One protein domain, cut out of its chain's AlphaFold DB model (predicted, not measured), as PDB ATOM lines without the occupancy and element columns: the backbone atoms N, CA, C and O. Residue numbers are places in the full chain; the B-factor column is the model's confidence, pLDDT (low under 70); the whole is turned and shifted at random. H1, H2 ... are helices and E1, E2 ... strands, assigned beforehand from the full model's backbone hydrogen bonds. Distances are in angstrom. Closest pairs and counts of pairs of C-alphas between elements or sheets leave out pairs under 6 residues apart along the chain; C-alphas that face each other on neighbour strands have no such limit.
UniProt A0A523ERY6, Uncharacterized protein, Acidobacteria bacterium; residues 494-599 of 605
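AT A GLANCE: This is residues 494 to 599 of the 605 residues of an uncharacterized protein of Acidobacteria bacterium (UniProt A0A523ERY6). A small sheet of three strands forms a wall along one side, and a cluster of helices builds out from it: H2 stands on the sheet and packs on H3, H3 and the short H4 lie in the middle, H5 packs on H3, and H6 and the long H7 lie on the side farthest from the sheet. H3 is the hub of the cluster, while H7 touches no helix. The printed part has 106 residues, in the order E1 H1 H2 E2 E3 H3 H4 H5 H6 H7, mostly helix; the sheet runs E1 E3 E2, all antiparallel. The whole is compact, with a radius of gyration of the C-alphas of 13.9 A and spans of 39 by 32 by 21 A.

HOW THE PARTS SIT: Inner strand E3, residues 525 to 529, is antiparallel to both edge strands, E1, residues 494 to 496, and E2, residues 515 to 520. N 496 and O 525 are 2.9 A apart and N 518 and O 526 also 2.9 A, within hydrogen-bond range; E2 and E3 form a hairpin. H1, residues 498 to 502, only grazes the sheet with residues 498 to 501. E1, H1, H2 and E2 make a split strand-helix-strand unit, two strands running the same way with E3 between them, and its crossover is right-handed. H2, residues 504 to 511, is on the sheet, its closest C-alphas being Leu 509 and Leu 515 of E2, 5.8 A apart. H3, residues 536 to 548, touches H2 at Trp 505 and Ala 545, C-alphas 5.1 A apart, at a shallow tilt of 25 degrees, opposite ways. H4, residues 552 to 556, grazes the sheet and touches H3 only at the corner, with residues 545 to 548 of H3 alone; the C-alphas of Tyr 546 and Gly 554 are 4.6 A apart. With residues 542 to 546 alone H3 touches H5, residues 558 to 567, at a shallow tilt of 34.7 degrees, only just short of steep; the closest C-alphas, Tyr 546 and Glu 558, are 7.0 A apart. H3 and H6, residues 571 to 578, only just touch, with 3 pairs of C-alphas within 8 A, the closest Glu 540 and Val 573 at 6.9 A. H7, residues 582 to 597, is close to H4 but not clearly touching, C-alphas of Leu 552 and Leu 591 being 7.0 A apart. In H2, H3, H4, H5 and H7 every O i to N i+4 pair is within hydrogen-bond range; in H6 2 of 4 are, in H1 0 of 1, beside 2 of 2 O i to N i+3 pairs.

IN THESE COORDINATES: E1 begins at C-alpha 494, (196.252, 134.140, 270.142). From first to last C-alpha, E2 is 14.4 A, E3 13.2 A, H3 18.2 A, H5 14.8 A and H7 21.4 A long. H7 ends at C-alpha 597, (205.904, 145.997, 286.038).

THE WHOLE: The C-alphas farthest apart, those of Asp 522 and Asp 571, are 40.5 A from each other. The printed part has no cut, and no link is long. Mean pLDDT of the printed part is 79.1; 23 residues are under 70, among them residues 575 to 585 and 594 to 599.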
ATOM      1  N   PHE A 494     195.390 133.508 269.140       85.19
ATOM      2  CA  PHE A 494     196.252 134.140 270.142       85.19
ATOM      3  C   PHE A 494     195.717 133.895 271.552       85.19
ATOM      4  O   PHE A 494     194.523 133.674 271.739       85.19
ATOM      5  N   ASP A 495     196.582 133.974 272.562       87.06
ATOM      6  CA  ASP A 495     196.158 133.845 273.955       87.06
ATOM      7  C   ASP A 495     195.934 135.213 274.622       87.06
ATOM      8  O   ASP A 495     196.605 136.207 274.315       87.06
ATOM      9  N   ILE A 496     194.988 135.242 275.565       87.56
ATOM     10  CA  ILE A 496     194.671 136.377 276.446       87.56
ATOM     11  C   ILE A 496     194.695 135.957 277.918       87.56
ATOM     12  O   ILE A 496     194.654 134.768 278.250       87.56
ATOM     13  N   ALA A 497     194.714 136.935 278.824       87.19
ATOM     14  CA  ALA A 497     194.574 136.666 280.249       87.19
ATOM     15  C   ALA A 497     193.115 136.311 280.604       87.19
ATOM     16  O   ALA A 497     192.189 136.909 280.058       87.19
ATOM     17  N   PRO A 498     192.856 135.451 281.607       88.31
ATOM     18  CA  PRO A 498     191.506 135.233 282.128       88.31
ATOM     19  C   PRO A 498     190.816 136.518 282.609       88.31
ATOM     20  O   PRO A 498     189.593 136.611 282.577       88.31
ATOM     21  N   THR A 499     191.583 137.526 283.036       87.44
ATOM     22  CA  THR A 499     191.063 138.853 283.401       87.44
ATOM     23  C   THR A 499     190.488 139.616 282.208       87.44
ATOM     24  O   THR A 499     189.545 140.390 282.384       87.44
ATOM     25  N   ASP A 500     190.990 139.357 280.999       90.06
ATOM     26  CA  ASP A 500     190.542 140.010 279.766       90.06
ATOM     27  C   ASP A 500     189.141 139.534 279.350       90.06
ATOM     28  O   ASP A 500     188.455 140.223 278.604       90.06
ATOM     29  N   LEU A 501     188.643 138.421 279.912       91.69
ATOM     30  CA  LEU A 501     187.261 137.953 279.720       91.69
ATOM     31  C   LEU A 501     186.199 138.951 280.202       91.69
ATOM     32  O   LEU A 501     185.022 138.797 279.889       91.69
ATOM     33  N   THR A 502     186.596 139.950 280.991       92.44
ATOM     34  CA  THR A 502     185.709 141.032 281.435       92.44
ATOM     35  C   THR A 502     185.675 142.219 280.470       92.44
ATOM     36  O   THR A 502     184.899 143.150 280.689       92.44
ATOM     37  N   ASP A 503     186.482 142.195 279.403       93.19
ATOM     38  CA  ASP A 503     186.519 143.259 278.408       93.19
ATOM     39  C   ASP A 503     185.197 143.298 277.608       93.19
ATOM     40  O   ASP A 503     184.781 142.291 277.013       93.19
ATOM     41  N   PRO A 504     184.501 144.451 277.578       94.19
ATOM     42  CA  PRO A 504     183.225 144.572 276.881       94.19
ATOM     43  C   PRO A 504     183.360 144.395 275.364       94.19
ATOM     44  O   PRO A 504     182.417 143.931 274.727       94.19
ATOM     45  N   TRP A 505     184.516 144.724 274.779       93.94
ATOM     46  CA  TRP A 505     184.761 144.562 273.347       93.94
ATOM     47  C   TRP A 505     185.024 143.111 272.968       93.94
ATOM     48  O   TRP A 505     184.534 142.663 271.934       93.94
ATOM     49  N   LEU A 506     185.724 142.361 273.824       94.69
ATOM     50  CA  LEU A 506     185.842 140.912 273.662       94.69
ATOM     51  C   LEU A 506     184.456 140.259 273.707       94.69
ATOM     52  O   LEU A 506     184.124 139.463 272.836       94.69
ATOM     53  N   THR A 507     183.627 140.642 274.683       95.06
ATOM     54  CA  THR A 507     182.252 140.126 274.807       95.06
ATOM     55  C   THR A 507     181.430 140.426 273.551       95.06
ATOM     56  O   THR A 507     180.803 139.524 273.006       95.06
ATOM     57  N   ALA A 508     181.486 141.659 273.042       93.94
ATOM     58  CA  ALA A 508     180.760 142.047 271.833       93.94
ATOM     59  C   ALA A 508     181.196 141.250 270.590       93.94
ATOM     60  O   ALA A 508     180.354 140.870 269.781       93.94
ATOM     61  N   LEU A 509     182.496 140.980 270.438       93.62
ATOM     62  CA  LEU A 509     183.023 140.182 269.327       93.62
ATOM     63  C   LEU A 509     182.651 138.694 269.435       93.62
ATOM     64  O   LEU A 509     182.403 138.055 268.415       93.62
ATOM     65  N   LEU A 510     182.566 138.152 270.654       94.25
ATOM     66  CA  LEU A 510     182.060 136.795 270.896       94.25
ATOM     67  C   LEU A 510     180.559 136.689 270.583       94.25
ATOM     68  O   LEU A 510     180.144 135.748 269.913       94.25
ATOM     69  N   ASP A 511     179.757 137.668 271.012       94.19
ATOM     70  CA  ASP A 511     178.312 137.722 270.739       94.19
ATOM     71  C   ASP A 511     178.004 137.868 269.238       94.19
ATOM     72  O   ASP A 511     176.966 137.407 268.765       94.19
ATOM     73  N   ALA A 512     178.910 138.500 268.486       91.62
ATOM     74  CA  ALA A 512     178.837 138.630 267.033       91.62
ATOM     75  C   ALA A 512     179.330 137.383 266.271       91.62
ATOM     76  O   ALA A 512     179.411 137.429 265.045       91.62
ATOM     77  N   GLU A 513     179.701 136.301 266.972       91.25
ATOM     78  CA  GLU A 513     180.305 135.084 266.401       91.25
ATOM     79  C   GLU A 513     181.591 135.363 265.593       91.25
ATOM     80  O   GLU A 513     182.012 134.570 264.753       91.25
ATOM     81  N   ALA A 514     182.241 136.500 265.856       90.56
ATOM     82  CA  ALA A 514     183.469 136.916 265.187       90.56
ATOM     83  C   ALA A 514     184.722 136.308 265.835       90.56
ATOM     84  O   ALA A 514     185.785 136.265 265.210       90.56
ATOM     85  N   LEU A 515     184.595 135.847 267.083       93.25
ATOM     86  CA  LEU A 515     185.629 135.168 267.853       93.25
ATOM     87  C   LEU A 515     185.088 133.878 268.481       93.25
ATOM     88  O   LEU A 515     183.904 133.769 268.796       93.25
ATOM     89  N   GLU A 516     185.988 132.943 268.761       92.44
ATOM     90  CA  GLU A 516     185.745 131.758 269.584       92.44
ATOM     91  C   GLU A 516     186.783 131.683 270.709       92.44
ATOM     92  O   GLU A 516     187.942 132.050 270.527       92.44
ATOM     93  N   LEU A 517     186.372 131.196 271.884       92.62
ATOM     94  CA  LEU A 517     187.288 130.903 272.986       92.62
ATOM     95  C   LEU A 517     187.559 129.405 273.055       92.62
ATOM     96  O   LEU A 517     186.620 128.614 273.122       92.62
ATOM     97  N   PHE A 518     188.826 129.030 273.167       89.50
ATOM     98  CA  PHE A 518     189.260 127.642 273.276       89.50
ATOM     99  C   PHE A 518     190.380 127.501 274.317       89.50
ATOM    100  O   PHE A 518     190.786 128.490 274.929       89.50
ATOM    101  N   ASP A 519     190.810 126.261 274.578       82.25
ATOM    102  CA  ASP A 519     192.037 125.954 275.333       82.25
ATOM    103  C   ASP A 519     192.190 126.792 276.628       82.25
ATOM    104  O   ASP A 519     193.094 127.607 276.824       82.25
ATOM    105  N   ARG A 520     191.192 126.661 277.512       86.06
ATOM    106  CA  ARG A 520     191.105 127.453 278.744       86.06
ATOM    107  C   ARG A 520     191.934 126.822 279.850       86.06
ATOM    108  O   ARG A 520     191.619 125.737 280.333       86.06
ATOM    109  N   THR A 521     192.923 127.572 280.312       79.75
ATOM    110  CA  THR A 521     193.720 127.260 281.500       79.75
ATOM    111  C   THR A 521     193.388 128.243 282.624       79.75
ATOM    112  O   THR A 521     192.623 129.192 282.447       79.75
ATOM    113  N   ASP A 522     193.961 128.035 283.803       80.38
ATOM    114  CA  ASP A 522     193.876 128.976 284.921       80.38
ATOM    115  C   ASP A 522     194.638 130.291 284.666       80.38
ATOM    116  O   ASP A 522     194.396 131.277 285.361       80.38
ATOM    117  N   ARG A 523     195.534 130.324 283.667       78.62
ATOM    118  CA  ARG A 523     196.420 131.471 283.386       78.62
ATOM    119  C   ARG A 523     196.222 132.119 282.024       78.62
ATOM    120  O   ARG A 523     196.548 133.294 281.882       78.62
ATOM    121  N   LEU A 524     195.710 131.375 281.052       86.31
ATOM    122  CA  LEU A 524     195.517 131.804 279.668       86.31
ATOM    123  C   LEU A 524     194.223 131.244 279.088       86.31
ATOM    124  O   LEU A 524     193.804 130.134 279.433       86.31
ATOM    125  N   VAL A 525     193.644 131.999 278.164       89.19
ATOM    126  CA  VAL A 525     192.511 131.587 277.335       89.19
ATOM    127  C   VAL A 525     192.888 131.793 275.875       89.19
ATOM    128  O   VAL A 525     193.257 132.906 275.507       89.19
ATOM    129  N   GLY A 526     192.768 130.745 275.059       88.81
ATOM    130  CA  GLY A 526     192.932 130.853 273.612       88.81
ATOM    131  C   GLY A 526     191.744 131.569 272.974       88.81
ATOM    132  O   GLY A 526     190.588 131.323 273.334       88.81
ATOM    133  N   VAL A 527     192.028 132.458 272.029       90.31
ATOM    134  CA  VAL A 527     191.055 133.197 271.221       90.31
ATOM    135  C   VAL A 527     191.323 132.905 269.755       90.31
ATOM    136  O   VAL A 527     192.448 133.078 269.292       90.31
ATOM    137  N   ARG A 528     190.291 132.473 269.030       89.44
ATOM    138  CA  ARG A 528     190.323 132.256 267.584       89.44
ATOM    139  C   ARG A 528     189.490 133.316 266.881       89.44
ATOM    140  O   ARG A 528     188.365 133.585 267.294       89.44
ATOM    141  N   ILE A 529     190.024 133.893 265.814       88.62
ATOM    142  CA  ILE A 529     189.331 134.828 264.937       88.62
ATOM    143  C   ILE A 529     188.554 134.040 263.884       88.62
ATOM    144  O   ILE A 529     189.134 133.320 263.086       88.62
ATOM    145  N   LEU A 530     187.232 134.190 263.864       86.06
ATOM    146  CA  LEU A 530     186.348 133.533 262.890       86.06
ATOM    147  C   LEU A 530     185.858 134.490 261.792       86.06
ATOM    148  O   LEU A 530     185.103 134.100 260.903       86.06
ATOM    149  N   ALA A 531     186.249 135.760 261.872       78.81
ATOM    150  CA  ALA A 531     185.702 136.820 261.044       78.81
ATOM    151  C   ALA A 531     186.147 136.746 259.577       78.81
ATOM    152  O   ALA A 531     187.337 136.647 259.277       78.81
ATOM    153  N   ASP A 532     185.182 136.903 258.666       76.12
ATOM    154  CA  ASP A 532     185.452 137.162 257.252       76.12
ATOM    155  C   ASP A 532     186.119 138.541 257.122       76.12
ATOM    156  O   ASP A 532     185.500 139.544 257.502       76.12
ATOM    157  N   PRO A 533     187.341 138.628 256.558       68.38
ATOM    158  CA  PRO A 533     187.990 139.901 256.292       68.38
ATOM    159  C   PRO A 533     187.065 140.883 255.572       68.38
ATOM    160  O   PRO A 533     187.149 142.075 255.833       68.38
ATOM    161  N   ALA A 534     186.176 140.421 254.685       64.00
ATOM    162  CA  ALA A 534     185.280 141.247 253.874       64.00
ATOM    163  C   ALA A 534     183.987 141.723 254.573       64.00
ATOM    164  O   ALA A 534     183.215 142.476 253.970       64.00
ATOM    165  N   ALA A 535     183.729 141.328 255.823       74.75
ATOM    166  CA  ALA A 535     182.510 141.695 256.543       74.75
ATOM    167  C   ALA A 535     182.617 143.086 257.202       74.75
ATOM    168  O   ALA A 535     183.139 143.227 258.306       74.75
ATOM    169  N   GLY A 536     182.067 144.115 256.545       74.75
ATOM    170  CA  GLY A 536     182.192 145.524 256.958       74.75
ATOM    171  C   GLY A 536     181.780 145.842 258.407       74.75
ATOM    172  O   GLY A 536     182.532 146.506 259.110       74.75
ATOM    173  N   GLU A 537     180.640 145.334 258.893       80.75
ATOM    174  CA  GLU A 537     180.189 145.589 260.280       80.75
ATOM    175  C   GLU A 537     181.093 144.914 261.329       80.75
ATOM    176  O   GLU A 537     181.361 145.479 262.390       80.75
ATOM    177  N   ILE A 538     181.605 143.715 261.027       84.06
ATOM    178  CA  ILE A 538     182.527 142.989 261.911       84.06
ATOM    179  C   ILE A 538     183.887 143.695 261.934       84.06
ATOM    180  O   ILE A 538     184.480 143.856 263.001       84.06
ATOM    181  N   LEU A 539     184.355 144.179 260.780       83.56
ATOM    182  CA  LEU A 539     185.582 144.963 260.668       83.56
ATOM    183  C   LEU A 539     185.526 146.226 261.540       83.56
ATOM    184  O   LEU A 539     186.461 146.481 262.300       83.56
ATOM    185  N   GLU A 540     184.424 146.980 261.498       83.69
ATOM    186  CA  GLU A 540     184.226 148.147 262.368       83.69
ATOM    187  C   GLU A 540     184.292 147.777 263.858       83.69
ATOM    188  O   GLU A 540     184.888 148.509 264.654       83.69
ATOM    189  N   LEU A 541     183.745 146.618 264.240       87.25
ATOM    190  CA  LEU A 541     183.785 146.129 265.617       87.25
ATOM    191  C   LEU A 541     185.208 145.747 266.065       87.25
ATOM    192  O   LEU A 541     185.600 146.101 267.176       87.25
ATOM    193  N   PHE A 542     186.010 145.107 265.205       87.69
ATOM    194  CA  PHE A 542     187.431 144.838 265.476       87.69
ATOM    195  C   PHE A 542     188.247 146.122 265.615       87.69
ATOM    196  O   PHE A 542     189.048 146.254 266.541       87.69
ATOM    197  N   VAL A 543     188.027 147.086 264.719       84.19
ATOM    198  CA  VAL A 543     188.681 148.398 264.766       84.19
ATOM    199  C   VAL A 543     188.329 149.126 266.065       84.19
ATOM    200  O   VAL A 543     189.206 149.681 266.734       84.19
ATOM    201  N   ALA A 544     187.060 149.084 266.470       85.81
ATOM    202  CA  ALA A 544     186.607 149.677 267.719       85.81
ATOM    203  C   ALA A 544     187.171 148.949 268.952       85.81
ATOM    204  O   ALA A 544     187.574 149.622 269.902       85.81
ATOM    205  N   ALA A 545     187.265 147.617 268.925       89.62
ATOM    206  CA  ALA A 545     187.881 146.818 269.981       89.62
ATOM    207  C   ALA A 545     189.364 147.160 270.157       89.62
ATOM    208  O   ALA A 545     189.790 147.494 271.262       89.62
ATOM    209  N   TYR A 546     190.125 147.177 269.060       86.25
ATOM    210  CA  TYR A 546     191.528 147.585 269.063       86.25
ATOM    211  C   TYR A 546     191.696 149.007 269.619       86.25
ATOM    212  O   TYR A 546     192.554 149.252 270.456       86.25
ATOM    213  N   LYS A 547     190.835 149.955 269.232       81.12
ATOM    214  CA  LYS A 547     190.944 151.351 269.685       81.12
ATOM    215  C   LYS A 547     190.581 151.560 271.157       81.12
ATOM    216  O   LYS A 547     191.185 152.407 271.819       81.12
ATOM    217  N   ASN A 548     189.558 150.861 271.645       85.38
ATOM    218  CA  ASN A 548     188.869 151.229 272.884       85.38
ATOM    219  C   ASN A 548     189.010 150.208 274.019       85.38
ATOM    220  O   ASN A 548     188.654 150.557 275.148       85.38
ATOM    221  N   SER A 549     189.519 148.999 273.761       87.50
ATOM    222  CA  SER A 549     189.822 148.020 274.811       87.50
ATOM    223  C   SER A 549     190.780 148.615 275.854       87.50
ATOM    224  O   SER A 549     191.657 149.433 275.551       87.50
ATOM    225  N   GLU A 550     190.561 148.246 277.115       85.31
ATOM    226  CA  GLU A 550     191.391 148.650 278.262       85.31
ATOM    227  C   GLU A 550     192.148 147.460 278.860       85.31
ATOM    228  O   GLU A 550     192.636 147.526 279.986       85.31
ATOM    229  N   THR A 551     192.250 146.368 278.104       87.25
ATOM    230  CA  THR A 551     192.894 145.123 278.521       87.25
ATOM    231  C   THR A 551     193.967 144.700 277.517       87.25
ATOM    232  O   THR A 551     194.135 145.324 276.465       87.25
ATOM    233  N   LEU A 552     194.726 143.641 277.831       81.56
ATOM    234  CA  LEU A 552     195.743 143.126 276.908       81.56
ATOM    235  C   LEU A 552     195.117 142.545 275.635       81.56
ATOM    236  O   LEU A 552     195.778 142.543 274.601       81.56
ATOM    237  N   PHE A 553     193.842 142.139 275.669       88.31
ATOM    238  CA  PHE A 553     193.096 141.686 274.492       88.31
ATOM    239  C   PHE A 553     193.201 142.668 273.323       88.31
ATOM    240  O   PHE A 553     193.526 142.257 272.210       88.31
ATOM    241  N   GLY A 554     193.012 143.968 273.575       86.44
ATOM    242  CA  GLY A 554     193.155 144.984 272.539       86.44
ATOM    243  C   GLY A 554     194.531 144.947 271.866       86.44
ATOM    244  O   GLY A 554     194.601 145.045 270.645       86.44
ATOM    245  N   LEU A 555     195.617 144.776 272.639       80.62
ATOM    246  CA  LEU A 555     196.987 144.747 272.101       80.62
ATOM    247  C   LEU A 555     197.164 143.572 271.141       80.62
ATOM    248  O   LEU A 555     197.814 143.706 270.108       80.62
ATOM    249  N   ARG A 556     196.557 142.422 271.460       84.56
ATOM    250  CA  ARG A 556     196.672 141.206 270.644       84.56
ATOM    251  C   ARG A 556     196.023 141.355 269.264       84.56
ATOM    252  O   ARG A 556     196.416 140.654 268.339       84.56
ATOM    253  N   LEU A 557     195.098 142.303 269.087       85.12
ATOM    254  CA  LEU A 557     194.478 142.582 267.788       85.12
ATOM    255  C   LEU A 557     195.392 143.363 266.823       85.12
ATOM    256  O   LEU A 557     195.072 143.443 265.640       85.12
ATOM    257  N   GLU A 558     196.518 143.928 267.276       79.31
ATOM    258  CA  GLU A 558     197.356 144.821 266.458       79.31
ATOM    259  C   GLU A 558     197.837 144.169 265.152       79.31
ATOM    260  O   GLU A 558     197.699 144.757 264.076       79.31
ATOM    261  N   SER A 559     198.397 142.957 265.238       75.19
ATOM    262  CA  SER A 559     198.932 142.240 264.070       75.19
ATOM    263  C   SER A 559     197.830 141.936 263.046       75.19
ATOM    264  O   SER A 559     197.978 142.209 261.853       75.19
ATOM    265  N   TRP A 560     196.669 141.482 263.529       79.94
ATOM    266  CA  TRP A 560     195.503 141.206 262.692       79.94
ATOM    267  C   TRP A 560     194.966 142.467 262.000       79.94
ATOM    268  O   TRP A 560     194.712 142.463 260.796       79.94
ATOM    269  N   ILE A 561     194.860 143.580 262.734       81.19
ATOM    270  CA  ILE A 561     194.412 144.874 262.204       81.19
ATOM    271  C   ILE A 561     195.364 145.402 261.122       81.19
ATOM    272  O   ILE A 561     194.900 145.879 260.084       81.19
ATOM    273  N   LYS A 562     196.687 145.298 261.326       78.12
ATOM    274  CA  LYS A 562     197.688 145.690 260.317       78.12
ATOM    275  C   LYS A 562     197.502 144.912 259.018       78.12
ATOM    276  O   LYS A 562     197.443 145.524 257.957       78.12
ATOM    277  N   ARG A 563     197.325 143.592 259.110       76.88
ATOM    278  CA  ARG A 563     197.076 142.731 257.950       76.88
ATOM    279  C   ARG A 563     195.768 143.082 257.238       76.88
ATOM    280  O   ARG A 563     195.744 143.190 256.015       76.88
ATOM    281  N   LEU A 564     194.676 143.286 257.975       77.38
ATOM    282  CA  LEU A 564     193.391 143.647 257.368       77.38
ATOM    283  C   LEU A 564     193.481 144.948 256.560       77.38
ATOM    284  O   LEU A 564     192.879 145.031 255.493       77.38
ATOM    285  N   ARG A 565     194.280 145.923 257.009       77.06
ATOM    286  CA  ARG A 565     194.543 147.169 256.268       77.06
ATOM    287  C   ARG A 565     195.253 146.939 254.931       77.06
ATOM    288  O   ARG A 565     195.023 147.686 253.984       77.06
ATOM    289  N   GLU A 566     196.109 145.926 254.831       77.00
ATOM    290  CA  GLU A 566     196.793 145.591 253.573       77.00
ATOM    291  C   GLU A 566     195.838 144.999 252.533       77.00
ATOM    292  O   GLU A 566     196.035 145.201 251.337       77.00
ATOM    293  N   ILE A 567     194.797 144.294 252.985       76.19
ATOM    294  CA  ILE A 567     193.836 143.594 252.122       76.19
ATOM    295  C   ILE A 567     192.614 144.479 251.815       76.19
ATOM    296  O   ILE A 567     192.042 144.395 250.728       76.19
ATOM    297  N   HIS A 568     192.224 145.358 252.745       72.50
ATOM    298  CA  HIS A 568     191.112 146.299 252.589       72.50
ATOM    299  C   HIS A 568     191.588 147.722 252.353       72.50
ATOM    300  O   HIS A 568     191.995 148.414 253.277       72.50
ATOM    301  N   HIS A 569     191.440 148.198 251.121       69.75
ATOM    302  CA  HIS A 569     191.852 149.545 250.715       69.75
ATOM    303  C   HIS A 569     190.766 150.626 250.890       69.75
ATOM    304  O   HIS A 569     190.913 151.723 250.352       69.75
ATOM    305  N   ASP A 570     189.651 150.339 251.578       70.62
ATOM    306  CA  ASP A 570     188.624 151.352 251.858       70.62
ATOM    307  C   ASP A 570     189.067 152.266 253.007       70.62
ATOM    308  O   ASP A 570     188.897 151.959 254.188       70.62
ATOM    309  N   ASP A 571     189.627 153.418 252.646       65.50
ATOM    310  CA  ASP A 571     190.129 154.413 253.591       65.50
ATOM    311  C   ASP A 571     189.070 154.914 254.591       65.50
ATOM    312  O   ASP A 571     189.444 155.439 255.635       65.50
ATOM    313  N   SER A 572     187.761 154.780 254.336       70.31
ATOM    314  CA  SER A 572     186.726 155.319 255.238       70.31
ATOM    315  C   SER A 572     186.681 154.620 256.603       70.31
ATOM    316  O   SER A 572     186.472 155.278 257.625       70.31
ATOM    317  N   VAL A 573     186.962 153.315 256.640       68.69
ATOM    318  CA  VAL A 573     187.048 152.524 257.877       68.69
ATOM    319  C   VAL A 573     188.357 152.837 258.617       68.69
ATOM    320  O   VAL A 573     188.373 153.026 259.840       68.69
ATOM    321  N   TRP A 574     189.455 152.980 257.866       73.12
ATOM    322  CA  TRP A 574     190.810 153.197 258.389       73.12
ATOM    323  C   TRP A 574     191.113 154.643 258.789       73.12
ATOM    324  O   TRP A 574     191.966 154.865 259.646       73.12
ATOM    325  N   GLN A 575     190.382 155.631 258.261       65.88
ATOM    326  CA  GLN A 575     190.489 157.040 258.670       65.88
ATOM    327  C   GLN A 575     190.284 157.212 260.183       65.88
ATOM    328  O   GLN A 575     190.887 158.087 260.796       65.88
ATOM    329  N   SER A 576     189.489 156.338 260.810       58.00
ATOM    330  CA  SER A 576     189.281 156.315 262.264       58.00
ATOM    331  C   SER A 576     190.483 155.790 263.078       58.00
ATOM    332  O   SER A 576     190.542 156.027 264.295       58.00
ATOM    333  N   LEU A 577     191.422 155.097 262.413       59.66
ATOM    334  CA  LEU A 577     192.658 154.511 262.948       59.66
ATOM    335  C   LEU A 577     193.914 155.329 262.627       59.66
ATOM    336  O   LEU A 577     194.874 155.261 263.387       59.66
ATOM    337  N   ASP A 578     193.927 156.123 261.557       57.59
ATOM    338  CA  ASP A 578     195.044 157.049 261.302       57.59
ATOM    339  C   ASP A 578     195.146 158.138 262.399       57.59
ATOM    340  O   ASP A 578     196.231 158.658 262.664       57.59
ATOM    341  N   ASP A 579     194.054 158.359 263.144       54.72
ATOM    342  CA  ASP A 579     193.996 159.094 264.414       54.72
ATOM    343  C   ASP A 579     194.224 158.180 265.645       54.72
ATOM    344  O   ASP A 579     193.482 158.245 266.634       54.72
ATOM    345  N   ILE A 580     195.254 157.320 265.642       55.12
ATOM    346  CA  ILE A 580     195.812 156.818 266.913       55.12
ATOM    347  C   ILE A 580     196.441 158.027 267.610       55.12
ATOM    348  O   ILE A 580     197.612 158.388 267.395       55.12
ATOM    349  N   ASP A 581     195.621 158.690 268.421       54.59
ATOM    350  CA  ASP A 581     196.036 159.841 269.194       54.59
ATOM    351  C   ASP A 581     197.159 159.447 270.176       54.59
ATOM    352  O   ASP A 581     197.471 158.274 270.435       54.59
ATOM    353  N   GLN A 582     197.822 160.459 270.722       55.41
ATOM    354  CA  GLN A 582     198.863 160.256 271.722       55.41
ATOM    355  C   GLN A 582     198.332 159.513 272.965       55.41
ATOM    356  O   GLN A 582     199.099 158.826 273.624       55.41
ATOM    357  N   HIS A 583     197.034 159.600 273.262       54.22
ATOM    358  CA  HIS A 583     196.351 158.983 274.397       54.22
ATOM    359  C   HIS A 583     196.190 157.461 274.249       54.22
ATOM    360  O   HIS A 583     196.398 156.749 275.229       54.22
ATOM    361  N   SER A 584     195.891 156.947 273.050       63.62
ATOM    362  CA  SER A 584     195.886 155.512 272.739       63.62
ATOM    363  C   SER A 584     197.299 154.940 272.815       63.62
ATOM    364  O   SER A 584     197.502 153.925 273.466       63.62
ATOM    365  N   ARG A 585     198.311 155.629 272.266       66.25
ATOM    366  CA  ARG A 585     199.725 155.225 272.424       66.25
ATOM    367  C   ARG A 585     200.184 155.228 273.881       66.25
ATOM    368  O   ARG A 585     200.826 154.281 274.318       66.25
ATOM    369  N   GLU A 586     199.813 156.247 274.647       70.44
ATOM    370  CA  GLU A 586     200.121 156.341 276.077       70.44
ATOM    371  C   GLU A 586     199.357 155.297 276.906       70.44
ATOM    372  O   GLU A 586     199.841 154.828 277.934       70.44
ATOM    373  N   ARG A 587     198.144 154.927 276.482       76.25
ATOM    374  CA  ARG A 587     197.363 153.823 277.052       76.25
ATOM    375  C   ARG A 587     198.055 152.492 276.784       76.25
ATOM    376  O   ARG A 587     198.282 151.760 277.737       76.25
ATOM    377  N   TRP A 588     198.426 152.208 275.537       72.62
ATOM    378  CA  TRP A 588     199.168 151.001 275.179       72.62
ATOM    379  C   TRP A 588     200.482 150.911 275.941       72.62
ATOM    380  O   TRP A 588     200.752 149.887 276.551       72.62
ATOM    381  N   ARG A 589     201.243 152.013 275.996       74.75
ATOM    382  CA  ARG A 589     202.469 152.120 276.788       74.75
ATOM    383  C   ARG A 589     202.216 151.792 278.256       74.75
ATOM    384  O   ARG A 589     202.970 151.014 278.809       74.75
ATOM    385  N   ARG A 590     201.147 152.318 278.866       78.12
ATOM    386  CA  ARG A 590     200.777 152.003 280.257       78.12
ATOM    387  C   ARG A 590     200.368 150.550 280.456       78.12
ATOM    388  O   ARG A 590     200.823 149.951 281.409       78.12
ATOM    389  N   LEU A 591     199.555 149.976 279.573       72.56
ATOM    390  CA  LEU A 591     199.178 148.559 279.659       72.56
ATOM    391  C   LEU A 591     200.402 147.652 279.513       72.56
ATOM    392  O   LEU A 591     200.531 146.674 280.243       72.56
ATOM    393  N   LEU A 592     201.316 148.010 278.608       69.12
ATOM    394  CA  LEU A 592     202.586 147.319 278.429       69.12
ATOM    395  C   LEU A 592     203.480 147.495 279.660       69.12
ATOM    396  O   LEU A 592     204.022 146.511 280.132       69.12
ATOM    397  N   GLU A 593     203.594 148.709 280.204       71.62
ATOM    398  CA  GLU A 593     204.367 149.027 281.411       71.62
ATOM    399  C   GLU A 593     203.794 148.355 282.655       71.62
ATOM    400  O   GLU A 593     204.565 147.856 283.457       71.62
ATOM    401  N   ASP A 594     202.476 148.290 282.823       68.50
ATOM    402  CA  ASP A 594     201.816 147.618 283.943       68.50
ATOM    403  C   ASP A 594     201.971 146.098 283.816       68.50
ATOM    404  O   ASP A 594     202.286 145.424 284.798       68.50
ATOM    405  N   ALA A 595     201.845 145.552 282.602       63.00
ATOM    406  CA  ALA A 595     202.166 144.155 282.328       63.00
ATOM    407  C   ALA A 595     203.656 143.865 282.580       63.00
ATOM    408  O   ALA A 595     203.973 142.852 283.197       63.00
ATOM    409  N   GLN A 596     204.554 144.771 282.178       61.22
ATOM    410  CA  GLN A 596     206.008 144.726 282.394       61.22
ATOM    411  C   GLN A 596     206.440 145.028 283.828       61.22
ATOM    412  O   GLN A 596     207.521 144.617 284.216       61.22
ATOM    413  N   ALA A 597     205.637 145.722 284.628       55.28
ATOM    414  CA  ALA A 597     205.904 145.997 286.038       55.28
ATOM    415  C   ALA A 597     205.334 144.889 286.935       55.28
ATOM    416  O   ALA A 597     205.851 144.641 288.022       55.28
ATOM    417  N   ALA A 598     204.287 144.197 286.472       49.38
ATOM    418  CA  ALA A 598     203.832 142.915 287.010       49.38
ATOM    419  C   ALA A 598     204.714 141.733 286.543       49.38
ATOM    420  O   ALA A 598     204.620 140.612 287.063       49.38
ATOM    421  N   LEU A 599     205.586 141.975 285.564       48.81
ATOM    422  CA  LEU A 599     206.745 141.154 285.261       48.81
ATOM    423  C   LEU A 599     207.910 141.622 286.142       48.81
ATOM    424  O   LEU A 599     208.212 142.809 286.184       48.81
TER     425      LEU A 599